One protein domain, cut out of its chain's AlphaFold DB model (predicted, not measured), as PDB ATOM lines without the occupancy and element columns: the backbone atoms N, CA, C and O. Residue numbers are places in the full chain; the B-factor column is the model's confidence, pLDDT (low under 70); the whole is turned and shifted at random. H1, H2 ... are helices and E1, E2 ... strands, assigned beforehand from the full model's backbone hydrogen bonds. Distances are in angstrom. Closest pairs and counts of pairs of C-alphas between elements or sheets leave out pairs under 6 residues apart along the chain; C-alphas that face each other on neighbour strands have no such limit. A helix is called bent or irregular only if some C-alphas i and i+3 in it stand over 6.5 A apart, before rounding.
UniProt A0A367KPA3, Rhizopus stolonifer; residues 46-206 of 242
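This is residues 46 to 206 of the 242 residues of a protein of Rhizopus stolonifer (UniProt A0A367KPA3). A small wall of three parallel strands, E1, E2 and E3, stands at one side of a body of helices whose core is H3 and the long H4. H2 lies side by side with H3 and H7 with H4, while H5 packs on H3 and H6 crosses H4 away from the sheet. The printed part has 161 residues, with seven named helices and three named strands in the order H1 H2 E1 H3 E2 H4 H5 H6 E3 H7; its class is mostly helix. It is compact and rounded, with a radius of gyration of the C-alphas of 15.0 A and spans of 40 by 36 by 32 A.

Start at H1, residues 46 to 49, which only grazes the sheet; its closest C-alphas to E1, residues 77 to 81, are those of Ser 46 and Leu 78, 5.4 A. Next, H2, residues 59 to 68, touches H3, residues 87 to 97, at a shallow tilt of 13 degrees, the same way, closest at C-alphas 59 and 89, 4.5 A. E1 is parallel to E2, residues 103 to 108, with N 80 and O 105 within hydrogen-bond range at 2.8 A. E1, H3, E2 form a strand-helix-strand unit, two parallel neighbour strands with a helix between, and its crossover is right-handed. H4, residues 110 to 132, touches H3 with residues 112 to 119 alone, at a steep tilt of 56 degrees; C-alphas 87 and 116 are closest, 4.7 A. H5, residues 140 to 145, touches H3, with C-alphas 95 and 140 closest, 5.1 A. H6, residues 155 to 164, touches H4 about perpendicular, only just, at 72 degrees; the closest C-alphas, 125 and 161, are 5.9 A apart. E3, residues 180 to 185, is parallel to E2, with N 182 and O 104 at 2.8 A, and E2, H4 H5 H6, E3 form another strand-helix-strand unit. H7, residues 191 to 204, is on the sheet and touches H4 at a shallow tilt of 30 degrees, closest at C-alphas 117 and 197, 5.6 A. In H3, H4, H5, H6 and H7 every O i to N i+4 pair is within hydrogen-bond range, in H2 4 of 6, and H1 is too short for one.

Find C-alpha 46 at (217.645, 85.174, 198.294), where H1 begins. H4 runs 32.8 A from C-alpha 110 at (208.673, 101.868, 185.604); H7 runs 19.9 A to C-alpha 204 at (222.734, 87.955, 177.783). H2 is irregular, only just: C-alphas 64 and 67 are 6.7 A apart.

The C-alphas farthest apart, Asp 54 and Thr 133, are 42.1 A apart. The printed part has no cut; the link from H6 to E3 is long. Look for pLDDT under 70 at residue 73 and residues 147 to 150.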
ATOM      1  N   SER A  46     218.198  83.973 198.941       83.19
ATOM      2  CA  SER A  46     217.645  85.174 198.294       83.19
ATOM      3  C   SER A  46     216.781  85.998 199.244       83.19
ATOM      4  O   SER A  46     216.906  87.216 199.269       83.19
ATOM      5  N   ASP A  47     215.917  85.338 200.016       84.94
ATOM      6  CA  ASP A  47     214.962  86.017 200.895       84.94
ATOM      7  C   ASP A  47     215.667  86.686 202.090       84.94
ATOM      8  O   ASP A  47     215.200  87.705 202.593       84.94
ATOM      9  N   LEU A  48     216.821  86.149 202.516       88.62
ATOM     10  CA  LEU A  48     217.660  86.766 203.542       88.62
ATOM     11  C   LEU A  48     218.461  87.951 202.993       88.62
ATOM     12  O   LEU A  48     218.574  88.974 203.664       88.62
ATOM     13  N   LEU A  49     219.047  87.808 201.800       88.00
ATOM     14  CA  LEU A  49     219.912  88.828 201.203       88.00
ATOM     15  C   LEU A  49     219.114  90.030 200.680       88.00
ATOM     16  O   LEU A  49     219.575  91.169 200.780       88.00
ATOM     17  N   PHE A  50     217.921  89.769 200.144       92.81
ATOM     18  CA  PHE A  50     217.036  90.755 199.531       92.81
ATOM     19  C   PHE A  50     215.608  90.645 200.087       92.81
ATOM     20  O   PHE A  50     214.694  90.234 199.364       92.81
ATOM     21  N   PRO A  51     215.380  91.015 201.362       93.25
ATOM     22  CA  PRO A  51     214.040  90.991 201.929       93.25
ATOM     23  C   PRO A  51     213.090  91.899 201.136       93.25
ATOM     24  O   PRO A  51     213.434  93.025 200.770       93.25
ATOM     25  N   VAL A  52     211.886  91.400 200.862       94.44
ATOM     26  CA  VAL A  52     210.875  92.094 200.051       94.44
ATOM     27  C   VAL A  52     210.566  93.474 200.632       94.44
ATOM     28  O   VAL A  52     210.279  93.592 201.820       94.44
ATOM     29  N   GLN A  53     210.564  94.504 199.777       94.31
ATOM     30  CA  GLN A  53     210.225  95.889 200.135       94.31
ATOM     31  C   GLN A  53     211.107  96.504 201.239       94.31
ATOM     32  O   GLN A  53     210.708  97.497 201.847       94.31
ATOM     33  N   ASP A  54     212.302  95.966 201.509       94.44
ATOM     34  CA  ASP A  54     213.185  96.537 202.529       94.44
ATOM     35  C   ASP A  54     213.860  97.830 202.019       94.44
ATOM     36  O   ASP A  54     214.687  97.788 201.096       94.44
ATOM     37  N   PRO A  55     213.556  99.001 202.619       94.62
ATOM     38  CA  PRO A  55     214.093 100.286 202.176       94.62
ATOM     39  C   PRO A  55     215.597 100.446 202.451       94.62
ATOM     40  O   PRO A  55     216.214 101.384 201.947       94.62
ATOM     41  N   ASN A  56     216.208  99.560 203.243       94.69
ATOM     42  CA  ASN A  56     217.633  99.626 203.558       94.69
ATOM     43  C   ASN A  56     218.508  99.007 202.460       94.69
ATOM     44  O   ASN A  56     219.711  99.288 202.397       94.69
ATOM     45  N   ILE A  57     217.917  98.214 201.561       95.69
ATOM     46  CA  ILE A  57     218.613  97.532 200.465       95.69
ATOM     47  C   ILE A  57     218.799  98.500 199.287       95.69
ATOM     48  O   ILE A  57     218.176  98.405 198.234       95.69
ATOM     49  N   THR A  58     219.658  99.491 199.508       96.56
ATOM     50  CA  THR A  58     220.031 100.538 198.543       96.56
ATOM     51  C   THR A  58     221.290 100.162 197.760       96.56
ATOM     52  O   THR A  58     222.047  99.280 198.164       96.56
ATOM     53  N   ASP A  59     221.622 100.907 196.706       95.56
ATOM     54  CA  ASP A  59     222.897 100.753 195.984       95.56
ATOM     55  C   ASP A  59     224.126 100.799 196.907       95.56
ATOM     56  O   ASP A  59     225.095 100.068 196.700       95.56
ATOM     57  N   LYS A  60     224.092 101.621 197.967       95.50
ATOM     58  CA  LYS A  60     225.173 101.682 198.964       95.50
ATOM     59  C   LYS A  60     225.289 100.369 199.739       95.50
ATOM     60  O   LYS A  60     226.405  99.898 199.974       95.50
ATOM     61  N   PHE A  61     224.153  99.786 200.124       95.69
ATOM     62  CA  PHE A  61     224.111  98.474 200.764       95.69
ATOM     63  C   PHE A  61     224.699  97.413 199.829       95.69
ATOM     64  O   PHE A  61     225.646  96.726 200.214       95.69
ATOM     65  N   ILE A  62     224.233  97.364 198.576       95.50
ATOM     66  CA  ILE A  62     224.724  96.425 197.560       95.50
ATOM     67  C   ILE A  62     226.234  96.554 197.382       95.50
ATOM     68  O   ILE A  62     226.954  95.569 197.519       95.50
ATOM     69  N   LYS A  63     226.738  97.777 197.183       93.50
ATOM     70  CA  LYS A  63     228.171  98.050 197.018       93.50
ATOM     71  C   LYS A  63     229.020  97.578 198.200       93.50
ATOM     72  O   LYS A  63     230.176  97.208 198.003       93.50
ATOM     73  N   THR A  64     228.471  97.596 199.412       92.12
ATOM     74  CA  THR A  64     229.213  97.252 200.633       92.12
ATOM     75  C   THR A  64     229.156  95.762 200.953       92.12
ATOM     76  O   THR A  64     230.167  95.200 201.373       92.12
ATOM     77  N   ILE A  65     227.989  95.136 200.780       92.25
ATOM     78  CA  ILE A  65     227.710  93.782 201.271       92.25
ATOM     79  C   ILE A  65     227.907  92.727 200.187       92.25
ATOM     80  O   ILE A  65     228.622  91.755 200.416       92.25
ATOM     81  N   VAL A  66     227.332  92.923 198.998       91.62
ATOM     82  CA  VAL A  66     227.298  91.892 197.947       91.62
ATOM     83  C   VAL A  66     228.704  91.424 197.531       91.62
ATOM     84  O   VAL A  66     228.913  90.213 197.473       91.62
ATOM     85  N   PRO A  67     229.715  92.304 197.356       90.00
ATOM     86  CA  PRO A  67     231.077  91.868 197.038       90.00
ATOM     87  C   PRO A  67     231.795  91.092 198.152       90.00
ATOM     88  O   PRO A  67     232.829  90.487 197.883       90.00
ATOM     89  N   ARG A  68     231.317  91.156 199.405       90.12
ATOM     90  CA  ARG A  68     231.919  90.415 200.528       90.12
ATOM     91  C   ARG A  68     231.502  88.952 200.518       90.12
ATOM     92  O   ARG A  68     232.253  88.116 201.006       90.12
ATOM     93  N   ILE A  69     230.319  88.661 199.986       89.00
ATOM     94  CA  ILE A  69     229.792  87.305 199.869       89.00
ATOM     95  C   ILE A  69     230.667  86.557 198.867       89.00
ATOM     96  O   ILE A  69     230.958  87.056 197.782       89.00
ATOM     97  N   THR A  70     231.125  85.363 199.222       86.19
ATOM     98  CA  THR A  70     231.940  84.558 198.310       86.19
ATOM     99  C   THR A  70     231.089  84.136 197.116       86.19
ATOM    100  O   THR A  70     229.959  83.680 197.288       86.19
ATOM    101  N   ARG A  71     231.624  84.291 195.898       82.38
ATOM    102  CA  ARG A  71     230.964  83.797 194.684       82.38
ATOM    103  C   ARG A  71     230.759  82.293 194.828       82.38
ATOM    104  O   ARG A  71     231.729  81.543 194.926       82.38
ATOM    105  N   HIS A  72     229.505  81.870 194.896       72.19
ATOM    106  CA  HIS A  72     229.153  80.476 195.100       72.19
ATOM    107  C   HIS A  72     227.936  80.091 194.261       72.19
ATOM    108  O   HIS A  72     226.997  80.869 194.086       72.19
ATOM    109  N   TYR A  73     227.912  78.834 193.823       69.62
ATOM    110  CA  TYR A  73     226.834  78.239 193.032       69.62
ATOM    111  C   TYR A  73     225.543  77.944 193.818       69.62
ATOM    112  O   TYR A  73     224.681  77.222 193.332       69.62
ATOM    113  N   GLY A  74     225.422  78.457 195.043       72.00
ATOM    114  CA  GLY A  74     224.333  78.132 195.972       72.00
ATOM    115  C   GLY A  74     223.134  79.063 195.838       72.00
ATOM    116  O   GLY A  74     222.008  78.651 196.094       72.00
ATOM    117  N   ILE A  75     223.362  80.297 195.385       85.06
ATOM    118  CA  ILE A  75     222.289  81.254 195.120       85.06
ATOM    119  C   ILE A  75     221.809  81.021 193.688       85.06
ATOM    120  O   ILE A  75     222.391  81.521 192.728       85.06
ATOM    121  N   LEU A  76     220.774  80.193 193.562       90.62
ATOM    122  CA  LEU A  76     220.157  79.839 192.280       90.62
ATOM    123  C   LEU A  76     218.976  80.747 191.927       90.62
ATOM    124  O   LEU A  76     218.612  80.854 190.759       90.62
ATOM    125  N   ASP A  77     218.405  81.417 192.918       92.44
ATOM    126  CA  ASP A  77     217.244  82.281 192.778       92.44
ATOM    127  C   ASP A  77     217.598  83.678 193.289       92.44
ATOM    128  O   ASP A  77     218.230  83.817 194.334       92.44
ATOM    129  N   LEU A  78     217.188  84.713 192.558       94.62
ATOM    130  CA  LEU A  78     217.305  86.111 192.960       94.62
ATOM    131  C   LEU A  78     215.936  86.775 192.870       94.62
ATOM    132  O   LEU A  78     215.390  86.933 191.781       94.62
ATOM    133  N   LYS A  79     215.410  87.208 194.010       95.69
ATOM    134  CA  LYS A  79     214.165  87.967 194.116       95.69
ATOM    135  C   LYS A  79     214.471  89.376 194.596       95.69
ATOM    136  O   LYS A  79     214.884  89.576 195.731       95.69
ATOM    137  N   MET A  80     214.275  90.355 193.723       96.81
ATOM    138  CA  MET A  80     214.481  91.774 194.012       96.81
ATOM    139  C   MET A  80     213.140  92.485 193.881       96.81
ATOM    140  O   MET A  80     212.776  92.990 192.818       96.81
ATOM    141  N   ILE A  81     212.372  92.459 194.965       97.06
ATOM    142  CA  ILE A  81     210.975  92.887 194.969       97.06
ATOM    143  C   ILE A  81     210.854  94.220 195.701       97.06
ATOM    144  O   ILE A  81     211.029  94.292 196.916       97.06
ATOM    145  N   CYS A  82     210.540  95.271 194.947       96.19
ATOM    146  CA  CYS A  82     210.314  96.638 195.414       96.19
ATOM    147  C   CYS A  82     211.479  97.220 196.232       96.19
ATOM    148  O   CYS A  82     211.264  97.966 197.185       96.19
ATOM    149  N   LEU A  83     212.714  96.890 195.853       96.25
ATOM    150  CA  LEU A  83     213.915  97.437 196.481       96.25
ATOM    151  C   LEU A  83     214.256  98.817 195.889       96.25
ATOM    152  O   LEU A  83     214.082  99.018 194.679       96.25
ATOM    153  N   PRO A  84     214.784  99.766 196.684       96.12
ATOM    154  CA  PRO A  84     215.165 101.105 196.225       96.12
ATOM    155  C   PRO A  84     216.513 101.099 195.479       96.12
ATOM    156  O   PRO A  84     217.446 101.824 195.828       96.12
ATOM    157  N   LEU A  85     216.616 100.260 194.448       96.62
ATOM    158  CA  LEU A  85     217.812 100.094 193.630       96.62
ATOM    159  C   LEU A  85     217.753 100.968 192.375       96.62
ATOM    160  O   LEU A  85     216.727 101.043 191.685       96.62
ATOM    161  N   SER A  86     218.886 101.589 192.048       96.38
ATOM    162  CA  SER A  86     219.131 102.102 190.702       96.38
ATOM    163  C   SER A  86     219.628 100.973 189.794       96.38
ATOM    164  O   SER A  86     219.890  99.854 190.243       96.38
ATOM    165  N   TRP A  87     219.804 101.259 188.502       95.75
ATOM    166  CA  TRP A  87     220.407 100.308 187.567       95.75
ATOM    167  C   TRP A  87     221.782  99.809 188.050       95.75
ATOM    168  O   TRP A  87     222.080  98.633 187.867       95.75
ATOM    169  N   LYS A  88     222.581 100.649 188.732       95.50
ATOM    170  CA  LYS A  88     223.893 100.255 189.272       95.50
ATOM    171  C   LYS A  88     223.754  99.146 190.310       95.50
ATOM    172  O   LYS A  88     224.474  98.155 190.235       95.50
ATOM    173  N   GLY A  89     222.798  99.279 191.232       96.19
ATOM    174  CA  GLY A  89     222.489  98.253 192.227       96.19
ATOM    175  C   GLY A  89     222.176  96.900 191.583       96.19
ATOM    176  O   GLY A  89     222.798  95.900 191.934       96.19
ATOM    177  N   TYR A  90     221.296  96.878 190.577       97.25
ATOM    178  CA  TYR A  90     220.975  95.649 189.838       97.25
ATOM    179  C   TYR A  90     222.201  95.032 189.160       97.25
ATOM    180  O   TYR A  90     222.453  93.842 189.323       97.25
ATOM    181  N   LEU A  91     222.994  95.831 188.441       96.12
ATOM    182  CA  LEU A  91     224.176  95.318 187.745       96.12
ATOM    183  C   LEU A  91     225.232  94.776 188.714       96.12
ATOM    184  O   LEU A  91     225.853  93.761 188.424       96.12
ATOM    185  N   MET A  92     225.405  95.384 189.888       95.00
ATOM    186  CA  MET A  92     226.308  94.854 190.914       95.00
ATOM    187  C   MET A  92     225.830  93.519 191.499       95.00
ATOM    188  O   MET A  92     226.655  92.649 191.777       95.00
ATOM    189  N   ILE A  93     224.516  93.335 191.670       95.56
ATOM    190  CA  ILE A  93     223.938  92.040 192.062       95.56
ATOM    191  C   ILE A  93     224.197  91.009 190.959       95.56
ATOM    192  O   ILE A  93     224.672  89.910 191.239       95.56
ATOM    193  N   PHE A  94     223.937  91.370 189.701       95.75
ATOM    194  CA  PHE A  94     224.174  90.481 188.568       95.75
ATOM    195  C   PHE A  94     225.649  90.099 188.446       95.75
ATOM    196  O   PHE A  94     225.941  88.921 188.317       95.75
ATOM    197  N   ASP A  95     226.587  91.035 188.581       94.06
ATOM    198  CA  ASP A  95     228.025  90.729 188.550       94.06
ATOM    199  C   ASP A  95     228.420  89.619 189.530       94.06
ATOM    200  O   ASP A  95     229.236  88.746 189.227       94.06
ATOM    201  N   GLN A  96     227.821  89.647 190.721       92.88
ATOM    202  CA  GLN A  96     228.146  88.711 191.779       92.88
ATOM    203  C   GLN A  96     227.538  87.323 191.554       92.88
ATOM    204  O   GLN A  96     228.172  86.331 191.910       92.88
ATOM    205  N   PHE A  97     226.339  87.237 190.973       93.00
ATOM    206  CA  PHE A  97     225.532  86.007 190.976       93.00
ATOM    207  C   PHE A  97     225.141  85.480 189.583       93.00
ATOM    208  O   PHE A  97     224.618  84.376 189.480       93.00
ATOM    209  N   ALA A  98     225.395  86.217 188.496       92.00
ATOM    210  CA  ALA A  98     224.914  85.867 187.151       92.00
ATOM    211  C   ALA A  98     225.416  84.500 186.647       92.00
ATOM    212  O   ALA A  98     224.672  83.781 185.986       92.00
ATOM    213  N   HIS A  99     226.634  84.112 187.035       89.44
ATOM    214  CA  HIS A  99     227.252  82.830 186.678       89.44
ATOM    215  C   HIS A  99     226.561  81.605 187.311       89.44
ATOM    216  O   HIS A  99     226.739  80.477 186.855       89.44
ATOM    217  N   SER A 100     225.793  81.782 188.390       90.31
ATOM    218  CA  SER A 100     225.147  80.677 189.110       90.31
ATOM    219  C   SER A 100     223.625  80.719 189.070       90.31
ATOM    220  O   SER A 100     222.991  79.663 189.148       90.31
ATOM    221  N   VAL A 101     223.044  81.910 188.929       93.19
ATOM    222  CA  VAL A 101     221.601  82.112 189.022       93.19
ATOM    223  C   VAL A 101     220.843  81.414 187.891       93.19
ATOM    224  O   VAL A 101     221.170  81.521 186.710       93.19
ATOM    225  N   LYS A 102     219.775  80.720 188.275       94.62
ATOM    226  CA  LYS A 102     218.801  80.084 187.390       94.62
ATOM    227  C   LYS A 102     217.534  80.907 187.260       94.62
ATOM    228  O   LYS A 102     216.955  80.948 186.178       94.62
ATOM    229  N   HIS A 103     217.098  81.580 188.317       95.88
ATOM    230  CA  HIS A 103     215.875  82.371 188.272       95.88
ATOM    231  C   HIS A 103     216.101  83.775 188.812       95.88
ATOM    232  O   HIS A 103     216.655  83.962 189.890       95.88
ATOM    233  N   ILE A 104     215.640  84.768 188.061       96.88
ATOM    234  CA  ILE A 104     215.637  86.164 188.488       96.88
ATOM    235  C   ILE A 104     214.204  86.675 188.432       96.88
ATOM    236  O   ILE A 104     213.544  86.579 187.397       96.88
ATOM    237  N   GLU A 105     213.746  87.255 189.531       97.31
ATOM    238  CA  GLU A 105     212.473  87.949 189.649       97.31
ATOM    239  C   GLU A 105     212.723  89.388 190.105       97.31
ATOM    240  O   GLU A 105     213.389  89.628 191.114       97.31
ATOM    241  N   ILE A 106     212.201  90.353 189.349       97.38
ATOM    242  CA  ILE A 106     212.331  91.778 189.652       97.38
ATOM    243  C   ILE A 106     210.949  92.410 189.660       97.38
ATOM    244  O   ILE A 106     210.233  92.372 188.658       97.38
ATOM    245  N   GLN A 107     210.604  93.063 190.764       97.12
ATOM    246  CA  GLN A 107     209.454  93.954 190.828       97.12
ATOM    247  C   GLN A 107     209.938  95.357 191.180       97.12
ATOM    248  O   GLN A 107     210.556  95.548 192.222       97.12
ATOM    249  N   ALA A 108     209.688  96.348 190.326       96.69
ATOM    250  CA  ALA A 108     210.154  97.715 190.566       96.69
ATOM    251  C   ALA A 108     209.300  98.755 189.825       96.69
ATOM    252  O   ALA A 108     208.389  98.421 189.067       96.69
ATOM    253  N   THR A 109     209.583 100.036 190.067       95.69
ATOM    254  CA  THR A 109     208.920 101.139 189.357       95.69
ATOM    255  C   THR A 109     209.312 101.159 187.882       95.69
ATOM    256  O   THR A 109     210.422 100.757 187.506       95.69
ATOM    257  N   THR A 110     208.430 101.704 187.043       95.31
ATOM    258  CA  THR A 110     208.673 101.868 185.604       95.31
ATOM    259  C   THR A 110     209.964 102.636 185.338       95.31
ATOM    260  O   THR A 110     210.750 102.251 184.476       95.31
ATOM    261  N   ARG A 111     210.240 103.685 186.125       94.38
ATOM    262  CA  ARG A 111     211.464 104.488 186.000       94.38
ATOM    263  C   ARG A 111     212.731 103.661 186.231       94.38
ATOM    264  O   ARG A 111     213.660 103.750 185.428       94.38
ATOM    265  N   SER A 112     212.779 102.872 187.305       94.94
ATOM    266  CA  SER A 112     213.951 102.042 187.616       94.94
ATOM    267  C   SER A 112     214.182 100.980 186.542       94.94
ATOM    268  O   SER A 112     215.314 100.785 186.102       94.94
ATOM    269  N   LEU A 113     213.111 100.335 186.071       95.88
ATOM    270  CA  LEU A 113     213.199  99.307 185.034       95.88
ATOM    271  C   LEU A 113     213.546  99.880 183.655       95.88
ATOM    272  O   LEU A 113     214.303  99.253 182.919       95.88
ATOM    273  N   ALA A 114     213.066 101.078 183.315       95.19
ATOM    274  CA  ALA A 114     213.438 101.769 182.081       95.19
ATOM    275  C   ALA A 114     214.931 102.121 182.062       95.19
ATOM    276  O   ALA A 114     215.612 101.867 181.066       95.19
ATOM    277  N   ALA A 115     215.458 102.632 183.181       94.62
ATOM    278  CA  ALA A 115     216.890 102.871 183.333       94.62
ATOM    279  C   ALA A 115     217.684 101.561 183.206       94.62
ATOM    280  O   ALA A 115     218.636 101.488 182.430       94.62
ATOM    281  N   LEU A 116     217.258 100.495 183.893       96.38
ATOM    282  CA  LEU A 116     217.898  99.184 183.791       96.38
ATOM    283  C   LEU A 116     217.900  98.653 182.349       96.38
ATOM    284  O   LEU A 116     218.933  98.191 181.872       96.38
ATOM    285  N   ALA A 117     216.782  98.758 181.628       95.38
ATOM    286  CA  ALA A 117     216.675  98.313 180.240       95.38
ATOM    287  C   ALA A 117     217.601  99.096 179.301       95.38
ATOM    288  O   ALA A 117     218.210  98.509 178.402       95.38
ATOM    289  N   HIS A 118     217.725 100.411 179.501       93.62
ATOM    290  CA  HIS A 118     218.667 101.240 178.753       93.62
ATOM    291  C   HIS A 118     220.109 100.770 178.986       93.62
ATOM    292  O   HIS A 118     220.797 100.413 178.030       93.62
ATOM    293  N   HIS A 119     220.529 100.657 180.246       94.31
ATOM    294  CA  HIS A 119     221.894 100.263 180.597       94.31
ATOM    295  C   HIS A 119     222.233  98.823 180.190       94.31
ATOM    296  O   HIS A 119     223.310  98.578 179.653       94.31
ATOM    297  N   LEU A 120     221.299  97.875 180.323       95.25
ATOM    298  CA  LEU A 120     221.474  96.516 179.796       95.25
ATOM    299  C   LEU A 120     221.592  96.496 178.267       95.25
ATOM    300  O   LEU A 120     222.331  95.676 177.727       95.25
ATOM    301  N   SER A 121     220.902  97.401 177.565       94.00
ATOM    302  CA  SER A 121     221.052  97.532 176.112       94.00
ATOM    303  C   SER A 121     222.459  97.988 175.742       94.00
ATOM    304  O   SER A 121     223.081  97.390 174.865       94.00
ATOM    305  N   VAL A 122     222.957  99.036 176.404       93.50
ATOM    306  CA  VAL A 122     224.307  99.567 176.173       93.50
ATOM    307  C   VAL A 122     225.356  98.505 176.499       93.50
ATOM    308  O   VAL A 122     226.255  98.261 175.697       93.50
ATOM    309  N   PHE A 123     225.204  97.814 177.626       94.12
ATOM    310  CA  PHE A 123     226.081  96.718 178.026       94.12
ATOM    311  C   PHE A 123     226.099  95.580 176.991       94.12
ATOM    312  O   PHE A 123     227.166  95.196 176.517       94.12
ATOM    313  N   ALA A 124     224.932  95.093 176.554       93.69
ATOM    314  CA  ALA A 124     224.818  94.060 175.518       93.69
ATOM    315  C   ALA A 124     225.437  94.492 174.174       93.69
ATOM    316  O   ALA A 124     226.087  93.696 173.487       93.69
ATOM    317  N   GLY A 125     225.268  95.765 173.805       92.44
ATOM    318  CA  GLY A 125     225.908  96.353 172.632       92.44
ATOM    319  C   GLY A 125     227.434  96.333 172.742       92.44
ATOM    320  O   GLY A 125     228.107  95.882 171.814       92.44
ATOM    321  N   ASN A 126     227.979  96.734 173.891       91.88
ATOM    322  CA  ASN A 126     229.417  96.696 174.153       91.88
ATOM    323  C   ASN A 126     229.966  95.266 174.106       91.88
ATOM    324  O   ASN A 126     230.966  95.034 173.429       91.88
ATOM    325  N   LEU A 127     229.287  94.291 174.721       92.75
ATOM    326  CA  LEU A 127     229.671  92.877 174.621       92.75
ATOM    327  C   LEU A 127     229.760  92.405 173.167       92.75
ATOM    328  O   LEU A 127     230.738  91.771 172.776       92.75
ATOM    329  N   THR A 128     228.783  92.783 172.343       91.25
ATOM    330  CA  THR A 128     228.771  92.441 170.915       91.25
ATOM    331  C   THR A 128     229.977  93.029 170.175       91.25
ATOM    332  O   THR A 128     230.601  92.350 169.358       91.25
ATOM    333  N   LEU A 129     230.324  94.292 170.442       90.69
ATOM    334  CA  LEU A 129     231.462  94.965 169.807       90.69
ATOM    335  C   LEU A 129     232.807  94.384 170.264       90.69
ATOM    336  O   LEU A 129     233.701  94.168 169.441       90.69
ATOM    337  N   LEU A 130     232.948  94.103 171.559       90.75
ATOM    338  CA  LEU A 130     234.153  93.502 172.128       90.75
ATOM    339  C   LEU A 130     234.382  92.101 171.562       90.75
ATOM    340  O   LEU A 130     235.481  91.817 171.094       90.75
ATOM    341  N   GLN A 131     233.335  91.276 171.474       91.56
ATOM    342  CA  GLN A 131     233.430  89.947 170.870       91.56
ATOM    343  C   GLN A 131     233.836  90.020 169.390       91.56
ATOM    344  O   GLN A 131     234.754  89.322 168.965       91.56
ATOM    345  N   ARG A 132     233.238  90.925 168.602       89.31
ATOM    346  CA  ARG A 132     233.619  91.129 167.187       89.31
ATOM    347  C   ARG A 132     235.067  91.567 167.000       89.31
ATOM    348  O   ARG A 132     235.651  91.306 165.954       89.31
ATOM    349  N   THR A 133     235.626  92.252 167.991       90.69
ATOM    350  CA  THR A 133     237.018  92.717 167.982       90.69
ATOM    351  C   THR A 133     237.963  91.783 168.740       90.69
ATOM    352  O   THR A 133     239.127  92.132 168.924       90.69
ATOM    353  N   ASN A 134     237.487  90.595 169.140       88.38
ATOM    354  CA  ASN A 134     238.227  89.593 169.907       88.38
ATOM    355  C   ASN A 134     238.884  90.171 171.179       88.38
ATOM    356  O   ASN A 134     240.039  89.884 171.496       88.38
ATOM    357  N   LYS A 135     238.155  91.050 171.876       89.69
ATOM    358  CA  LYS A 135     238.561  91.661 173.146       89.69
ATOM    359  C   LYS A 135     237.890  90.963 174.324       89.69
ATOM    360  O   LYS A 135     236.814  90.388 174.188       89.69
ATOM    361  N   ILE A 136     238.520  91.072 175.493       87.25
ATOM    362  CA  ILE A 136     237.969  90.572 176.757       87.25
ATOM    363  C   ILE A 136     236.623  91.274 177.022       87.25
ATOM    364  O   ILE A 136     236.572  92.508 176.945       87.25
ATOM    365  N   PRO A 137     235.542  90.526 177.309       88.06
ATOM    366  CA  PRO A 137     234.245  91.113 177.609       88.06
ATOM    367  C   PRO A 137     234.291  91.921 178.912       88.06
ATOM    368  O   PRO A 137     234.966  91.552 179.872       88.06
ATOM    369  N   ILE A 138     233.547  93.027 178.946       91.19
ATOM    370  CA  ILE A 138     233.374  93.825 180.163       91.19
ATOM    371  C   ILE A 138     232.426  93.128 181.138       91.19
ATOM    372  O   ILE A 138     231.434  92.513 180.749       91.19
ATOM    373  N   THR A 139     232.710  93.263 182.427       92.38
ATOM    374  CA  THR A 139     231.838  92.774 183.502       92.38
ATOM    375  C   THR A 139     230.762  93.802 183.856       92.38
ATOM    376  O   THR A 139     230.933  95.005 183.634       92.38
ATOM    377  N   PHE A 140     229.655  93.354 184.456       94.19
ATOM    378  CA  PHE A 140     228.613  94.261 184.946       94.19
ATOM    379  C   PHE A 140     229.160  95.258 185.969       94.19
ATOM    380  O   PHE A 140     228.766  96.425 185.972       94.19
ATOM    381  N   ARG A 141     230.092  94.819 186.825       91.38
ATOM    382  CA  ARG A 141     230.731  95.688 187.811       91.38
ATOM    383  C   ARG A 141     231.609  96.761 187.175       91.38
ATOM    384  O   ARG A 141     231.538  97.891 187.644       91.38
ATOM    385  N   GLN A 142     232.410  96.434 186.158       91.38
ATOM    386  CA  GLN A 142     233.203  97.438 185.431       91.38
ATOM    387  C   GLN A 142     232.280  98.499 184.828       91.38
ATOM    388  O   GLN A 142     232.390  99.671 185.166       91.38
ATOM    389  N   TYR A 143     231.257  98.065 184.090       92.50
ATOM    390  CA  TYR A 143     230.277  98.974 183.496       92.50
ATOM    391  C   TYR A 143     229.540  99.857 184.526       92.50
ATOM    392  O   TYR A 143     229.211 101.004 184.244       92.50
ATOM    393  N   ALA A 144     229.244  99.340 185.723       90.06
ATOM    394  CA  ALA A 144     228.526 100.094 186.755       90.06
ATOM    395  C   ALA A 144     229.405 101.079 187.552       90.06
ATOM    396  O   ALA A 144     228.871 102.026 188.147       90.06
ATOM    397  N   LEU A 145     230.714 100.823 187.628       87.06
ATOM    398  CA  LEU A 145     231.670 101.622 188.399       87.06
ATOM    399  C   LEU A 145     232.370 102.690 187.567       87.06
ATOM    400  O   LEU A 145     232.702 103.727 188.135       87.06
ATOM    401  N   ASP A 146     232.580 102.441 186.281       80.62
ATOM    402  CA  ASP A 146     233.247 103.386 185.398       80.62
ATOM    403  C   ASP A 146     232.313 104.592 185.175       80.62
ATOM    404  O   ASP A 146     231.164 104.455 184.746       80.62
ATOM    405  N   GLU A 147     232.769 105.775 185.597       60.78
ATOM    406  CA  GLU A 147     232.020 107.039 185.492       60.78
ATOM    407  C   GLU A 147     232.296 107.775 184.173       60.78
ATOM    408  O   GLU A 147     231.600 108.738 183.857       60.78
ATOM    409  N   ASP A 148     233.277 107.300 183.405       57.19
ATOM    410  CA  ASP A 148     233.637 107.833 182.099       57.19
ATOM    411  C   ASP A 148     232.694 107.283 181.014       57.19
ATOM    412  O   ASP A 148     232.289 106.116 181.040       57.19
ATOM    413  N   ASP A 149     232.365 108.112 180.017       61.22
ATOM    414  CA  ASP A 149     231.545 107.767 178.838       61.22
ATOM    415  C   ASP A 149     232.199 106.701 177.919       61.22
ATOM    416  O   ASP A 149     231.789 106.512 176.772       61.22
ATOM    417  N   ASP A 150     233.193 105.959 178.408       65.12
ATOM    418  CA  ASP A 150     233.981 104.961 177.675       65.12
ATOM    419  C   ASP A 150     233.125 103.843 177.062       65.12
ATOM    420  O   ASP A 150     233.507 103.230 176.062       65.12
ATOM    421  N   TYR A 151     231.938 103.602 177.624       70.56
ATOM    422  CA  TYR A 151     230.978 102.612 177.129       70.56
ATOM    423  C   TYR A 151     229.722 103.233 176.518       70.56
ATOM    424  O   TYR A 151     228.771 102.501 176.216       70.56
ATOM    425  N   ALA A 152     229.683 104.557 176.350       75.38
ATOM    426  CA  ALA A 152     228.567 105.231 175.712       75.38
ATOM    427  C   ALA A 152     228.467 104.785 174.247       75.38
ATOM    428  O   ALA A 152     229.384 104.942 173.441       75.38
ATOM    429  N   LEU A 153     227.318 104.218 173.888       76.62
ATOM    430  CA  LEU A 153     226.982 103.914 172.504       76.62
ATOM    431  C   LEU A 153     225.979 104.961 172.039       76.62
ATOM    432  O   LEU A 153     224.924 105.108 172.649       76.62
ATOM    433  N   GLY A 154     226.286 105.666 170.949       76.00
ATOM    434  CA  GLY A 154     225.318 106.576 170.339       76.00
ATOM    435  C   GLY A 154     224.028 105.837 169.962       76.00
ATOM    436  O   GLY A 154     224.083 104.694 169.498       76.00
ATOM    437  N   ASP A 155     222.875 106.491 170.120       76.31
ATOM    438  CA  ASP A 155     221.548 105.865 169.988       76.31
ATOM    439  C   ASP A 155     221.354 105.099 168.671       76.31
ATOM    440  O   ASP A 155     220.802 103.997 168.662       76.31
ATOM    441  N   ASN A 156     221.876 105.631 167.563       74.00
ATOM    442  CA  ASN A 156     221.800 104.989 166.249       74.00
ATOM    443  C   ASN A 156     222.577 103.663 166.202       74.00
ATOM    444  O   ASN A 156     222.096 102.673 165.652       74.00
ATOM    445  N   LEU A 157     223.776 103.624 166.793       79.31
ATOM    446  CA  LEU A 157     224.581 102.404 166.868       79.31
ATOM    447  C   LEU A 157     223.905 101.380 167.780       79.31
ATOM    448  O   LEU A 157     223.808 100.206 167.426       79.31
ATOM    449  N   LEU A 158     223.390 101.835 168.922       83.62
ATOM    450  CA  LEU A 158     222.680 100.983 169.863       83.62
ATOM    451  C   LEU A 158     221.420 100.369 169.239       83.62
ATOM    452  O   LEU A 158     221.173  99.177 169.415       83.62
ATOM    453  N   HIS A 159     220.640 101.153 168.491       80.38
ATOM    454  CA  HIS A 159     219.454 100.651 167.801       80.38
ATOM    455  C   HIS A 159     219.818  99.582 166.765       80.38
ATOM    456  O   HIS A 159     219.224  98.504 166.774       80.38
ATOM    457  N   ASN A 160     220.836  99.829 165.939       77.88
ATOM    458  CA  ASN A 160     221.292  98.858 164.944       77.88
ATOM    459  C   ASN A 160     221.799  97.557 165.593       77.88
ATOM    460  O   ASN A 160     221.569  96.467 165.071       77.88
ATOM    461  N   LEU A 161     222.483  97.651 166.738       79.94
ATOM    462  CA  LEU A 161     222.960  96.481 167.479       79.94
ATOM    463  C   LEU A 161     221.807  95.677 168.091       79.94
ATOM    464  O   LEU A 161     221.848  94.449 168.047       79.94
ATOM    465  N   LYS A 162     220.756  96.340 168.591       81.06
ATOM    466  CA  LYS A 162     219.565  95.658 169.128       81.06
ATOM    467  C   LYS A 162     218.913  94.733 168.106       81.06
ATOM    468  O   LYS A 162     218.534  93.615 168.455       81.06
ATOM    469  N   ASP A 163     218.835  95.160 166.850       81.38
ATOM    470  CA  ASP A 163     218.293  94.328 165.772       81.38
ATOM    471  C   ASP A 163     219.185  93.110 165.486       81.38
ATOM    472  O   ASP A 163     218.700  92.029 165.144       81.38
ATOM    473  N   GLN A 164     220.493  93.243 165.717       81.81
ATOM    474  CA  GLN A 164     221.474  92.174 165.533       81.81
ATOM    475  C   GLN A 164     221.521  91.166 166.690       81.81
ATOM    476  O   GLN A 164     222.037  90.065 166.489       81.81
ATOM    477  N   PHE A 165     220.961  91.471 167.868       84.38
ATOM    478  CA  PHE A 165     220.937  90.541 169.010       84.38
ATOM    479  C   PHE A 165     220.210  89.229 168.693       84.38
ATOM    480  O   PHE A 165     220.552  88.185 169.235       84.38
ATOM    481  N   LYS A 166     219.244  89.245 167.767       79.00
ATOM    482  CA  LYS A 166     218.542  88.030 167.314       79.00
ATOM    483  C   LYS A 166     219.421  87.088 166.490       79.00
ATOM    484  O   LYS A 166     219.104  85.910 166.362       79.00
ATOM    485  N   HIS A 167     220.496  87.616 165.913       82.06
ATOM    486  CA  HIS A 167     221.368  86.915 164.969       82.06
ATOM    487  C   HIS A 167     222.782  86.704 165.511       82.06
ATOM    488  O   HIS A 167     223.605  86.075 164.851       82.06
ATOM    489  N   THR A 168     223.069  87.232 166.699       84.69
ATOM    490  CA  THR A 168     224.377  87.151 167.342       84.69
ATOM    491  C   THR A 168     224.256  86.278 168.580       84.69
ATOM    492  O   THR A 168     223.318  86.435 169.359       84.69
ATOM    493  N   LYS A 169     225.211  85.370 168.777       89.56
ATOM    494  CA  LYS A 169     225.338  84.582 170.003       89.56
ATOM    495  C   LYS A 169     226.596  85.028 170.738       89.56
ATOM    496  O   LYS A 169     227.645  85.162 170.110       89.56
ATOM    497  N   LEU A 170     226.469  85.262 172.040       90.75
ATOM    498  CA  LEU A 170     227.621  85.549 172.883       90.75
ATOM    499  C   LEU A 170     228.438  84.275 173.114       90.75
ATOM    500  O   LEU A 170     227.855  83.222 173.383       90.75
ATOM    501  N   ASP A 171     229.762  84.384 173.014       88.88
ATOM    502  CA  ASP A 171     230.670  83.262 173.292       88.88
ATOM    503  C   ASP A 171     230.754  82.973 174.800       88.88
ATOM    504  O   ASP A 171     230.783  81.812 175.202       88.88
ATOM    505  N   ASP A 172     230.713  84.028 175.619       88.75
ATOM    506  CA  ASP A 172     230.746  83.980 177.086       88.75
ATOM    507  C   ASP A 172     229.590  84.826 177.668       88.75
ATOM    508  O   ASP A 172     229.765  86.005 177.999       88.75
ATOM    509  N   PRO A 173     228.343  84.307 177.659       92.94
ATOM    510  CA  PRO A 173     227.178  85.047 178.129       92.94
ATOM    511  C   PRO A 173     227.186  85.174 179.664       92.94
ATOM    512  O   PRO A 173     227.283  84.163 180.356       92.94
ATOM    513  N   PRO A 174     226.967  86.375 180.234       93.75
ATOM    514  CA  PRO A 174     227.028  86.563 181.685       93.75
ATOM    515  C   PRO A 174     225.982  85.747 182.461       93.75
ATOM    516  O   PRO A 174     226.240  85.348 183.592       93.75
ATOM    517  N   PHE A 175     224.809  85.491 181.872       95.06
ATOM    518  CA  PHE A 175     223.719  84.717 182.476       95.06
ATOM    519  C   PHE A 175     223.649  83.281 181.931       95.06
ATOM    520  O   PHE A 175     222.567  82.795 181.596       95.06
ATOM    521  N   GLU A 176     224.786  82.595 181.803       92.50
ATOM    522  CA  GLU A 176     224.882  81.276 181.150       92.50
ATOM    523  C   GLU A 176     223.912  80.211 181.718       92.50
ATOM    524  O   GLU A 176     223.432  79.347 180.982       92.50
ATOM    525  N   ARG A 177     223.585  80.280 183.021       93.62
ATOM    526  CA  ARG A 177     222.716  79.306 183.713       93.62
ATOM    527  C   ARG A 177     221.272  79.766 183.870       93.62
ATOM    528  O   ARG A 177     220.461  79.013 184.405       93.62
ATOM    529  N   LEU A 178     220.939  80.972 183.420       95.44
ATOM    530  CA  LEU A 178     219.639  81.570 183.683       95.44
ATOM    531  C   LEU A 178     218.538  80.835 182.925       95.44
ATOM    532  O   LEU A 178     218.511  80.828 181.699       95.44
ATOM    533  N   GLU A 179     217.603  80.255 183.666       94.50
ATOM    534  CA  GLU A 179     216.449  79.495 183.203       94.50
ATOM    535  C   GLU A 179     215.189  80.349 183.069       94.50
ATOM    536  O   GLU A 179     214.515  80.262 182.036       94.50
ATOM    537  N   LYS A 180     214.913  81.208 184.054       94.88
ATOM    538  CA  LYS A 180     213.715  82.052 184.118       94.88
ATOM    539  C   LYS A 180     214.083  83.485 184.488       94.88
ATOM    540  O   LYS A 180     214.832  83.728 185.427       94.88
ATOM    541  N   PHE A 181     213.489  84.435 183.781       95.88
ATOM    542  CA  PHE A 181     213.563  85.854 184.101       95.88
ATOM    543  C   PHE A 181     212.136  86.382 184.171       95.88
ATOM    544  O   PHE A 181     211.376  86.167 183.233       95.88
ATOM    545  N   GLN A 182     211.747  87.002 185.276       96.44
ATOM    546  CA  GLN A 182     210.399  87.514 185.495       96.44
ATOM    547  C   GLN A 182     210.485  88.968 185.942       96.44
ATOM    548  O   GLN A 182     211.237  89.303 186.854       96.44
ATOM    549  N   VAL A 183     209.711  89.832 185.290       95.81
ATOM    550  CA  VAL A 183     209.663  91.261 185.607       95.81
ATOM    551  C   VAL A 183     208.222  91.685 185.821       95.81
ATOM    552  O   VAL A 183     207.331  91.302 185.064       95.81
ATOM    553  N   SER A 184     207.986  92.481 186.856       95.06
ATOM    554  CA  SER A 184     206.684  93.074 187.154       95.06
ATOM    555  C   SER A 184     206.838  94.548 187.525       95.06
ATOM    556  O   SER A 184     207.819  94.953 188.147       95.06
ATOM    557  N   LEU A 185     205.877  95.368 187.110       94.31
ATOM    558  CA  LEU A 185     205.877  96.813 187.340       94.31
ATOM    559  C   LEU A 185     204.958  97.144 188.519       94.31
ATOM    560  O   LEU A 185     203.903  96.533 188.666       94.31
ATOM    561  N   VAL A 186     205.370  98.082 189.372       91.69
ATOM    562  CA  VAL A 186     204.595  98.483 190.565       91.69
ATOM    563  C   VAL A 186     203.534  99.539 190.242       91.69
ATOM    564  O   VAL A 186     202.479  99.564 190.863       91.69
ATOM    565  N   ASP A 187     203.829 100.435 189.303       88.38
ATOM    566  CA  ASP A 187     203.091 101.678 189.067       88.38
ATOM    567  C   ASP A 187     202.275 101.679 187.767       88.38
ATOM    568  O   ASP A 187     201.118 102.093 187.774       88.38
ATOM    569  N   GLN A 188     202.849 101.225 186.650       80.38
ATOM    570  CA  GLN A 188     202.175 101.187 185.347       80.38
ATOM    571  C   GLN A 188     202.509  99.910 184.587       80.38
ATOM    572  O   GLN A 188     203.666  99.508 184.515       80.38
ATOM    573  N   GLU A 189     201.515  99.294 183.949       77.19
ATOM    574  CA  GLU A 189     201.777  98.196 183.024       77.19
ATOM    575  C   GLU A 189     202.402  98.732 181.729       77.19
ATOM    576  O   GLU A 189     201.781  99.462 180.959       77.19
ATOM    577  N   SER A 190     203.650  98.347 181.469       83.81
ATOM    578  CA  SER A 190     204.365  98.625 180.223       83.81
ATOM    579  C   SER A 190     204.859  97.312 179.634       83.81
ATOM    580  O   SER A 190     205.980  96.860 179.889       83.81
ATOM    581  N   SER A 191     203.997  96.685 178.830       86.06
ATOM    582  CA  SER A 191     204.302  95.414 178.160       86.06
ATOM    583  C   SER A 191     205.575  95.508 177.307       86.06
ATOM    584  O   SER A 191     206.399  94.595 177.328       86.06
ATOM    585  N   HIS A 192     205.798  96.650 176.643       90.62
ATOM    586  CA  HIS A 192     206.991  96.877 175.825       90.62
ATOM    587  C   HIS A 192     208.287  96.860 176.649       90.62
ATOM    588  O   HIS A 192     209.267  96.243 176.239       90.62
ATOM    589  N   LEU A 193     208.305  97.504 177.821       93.06
ATOM    590  CA  LEU A 193     209.494  97.537 178.676       93.06
ATOM    591  C   LEU A 193     209.835  96.144 179.220       93.06
ATOM    592  O   LEU A 193     210.994  95.729 179.186       93.06
ATOM    593  N   VAL A 194     208.820  95.401 179.671       93.12
ATOM    594  CA  VAL A 194     208.979  94.011 180.123       93.12
ATOM    595  C   VAL A 194     209.517  93.143 178.985       93.12
ATOM    596  O   VAL A 194     210.485  92.406 179.174       93.12
ATOM    597  N   GLN A 195     208.956  93.276 177.781       91.56
ATOM    598  CA  GLN A 195     209.419  92.549 176.603       91.56
ATOM    599  C   GLN A 195     210.866  92.906 176.232       91.56
ATOM    600  O   GLN A 195     211.653  92.010 175.927       91.56
ATOM    601  N   GLN A 196     211.241  94.187 176.291       92.06
ATOM    602  CA  GLN A 196     212.608  94.635 176.029       92.06
ATOM    603  C   GLN A 196     213.597  94.006 177.017       92.06
ATOM    604  O   GLN A 196     214.622  93.474 176.595       92.06
ATOM    605  N   LEU A 197     213.286  94.024 178.316       94.31
ATOM    606  CA  LEU A 197     214.111  93.381 179.340       94.31
ATOM    607  C   LEU A 197     214.227  91.872 179.099       94.31
ATOM    608  O   LEU A 197     215.325  91.332 179.152       94.31
ATOM    609  N   HIS A 198     213.133  91.199 178.742       92.50
ATOM    610  CA  HIS A 198     213.166  89.782 178.378       92.50
ATOM    611  C   HIS A 198     214.078  89.492 177.182       92.50
ATOM    612  O   HIS A 198     214.853  88.538 177.229       92.50
ATOM    613  N   VAL A 199     214.001  90.298 176.119       91.69
ATOM    614  CA  VAL A 199     214.853  90.154 174.931       91.69
ATOM    615  C   VAL A 199     216.327  90.319 175.297       91.69
ATOM    616  O   VAL A 199     217.143  89.475 174.927       91.69
ATOM    617  N   LEU A 200     216.654  91.367 176.057       93.88
ATOM    618  CA  LEU A 200     218.018  91.627 176.522       93.88
ATOM    619  C   LEU A 200     218.540  90.467 177.365       93.88
ATOM    620  O   LEU A 200     219.636  89.976 177.124       93.88
ATOM    621  N   THR A 201     217.740  89.979 178.307       93.75
ATOM    622  CA  THR A 201     218.149  88.880 179.178       93.75
ATOM    623  C   THR A 201     218.277  87.549 178.426       93.75
ATOM    624  O   THR A 201     219.174  86.762 178.728       93.75
ATOM    625  N   CYS A 202     217.453  87.286 177.404       92.50
ATOM    626  CA  CYS A 202     217.645  86.126 176.521       92.50
ATOM    627  C   CYS A 202     218.996  86.202 175.799       92.50
ATOM    628  O   CYS A 202     219.761  85.242 175.820       92.50
ATOM    629  N   PHE A 203     219.324  87.363 175.229       94.19
ATOM    630  CA  PHE A 203     220.614  87.575 174.577       94.19
ATOM    631  C   PHE A 203     221.789  87.401 175.556       94.19
ATOM    632  O   PHE A 203     222.718  86.643 175.284       94.19
ATOM    633  N   LEU A 204     221.708  88.024 176.735       95.19
ATOM    634  CA  LEU A 204     222.734  87.955 177.783       95.19
ATOM    635  C   LEU A 204     222.847  86.575 178.460       95.19
ATOM    636  O   LEU A 204     223.809  86.337 179.183       95.19
ATOM    637  N   SER A 205     221.898  85.664 178.228       94.31
ATOM    638  CA  SER A 205     221.975  84.249 178.636       94.31
ATOM    639  C   SER A 205     222.413  83.322 177.497       94.31
ATOM    640  O   SER A 205     222.410  82.103 177.648       94.31
ATOM    641  N   GLY A 206     222.773  83.876 176.333       91.06
ATOM    642  CA  GLY A 206     223.178  83.103 175.158       91.06
ATOM    643  C   GLY A 206     222.032  82.325 174.501       91.06
ATOM    644  O   GLY A 206     222.284  81.415 173.703       91.06
TER     645      GLY A 206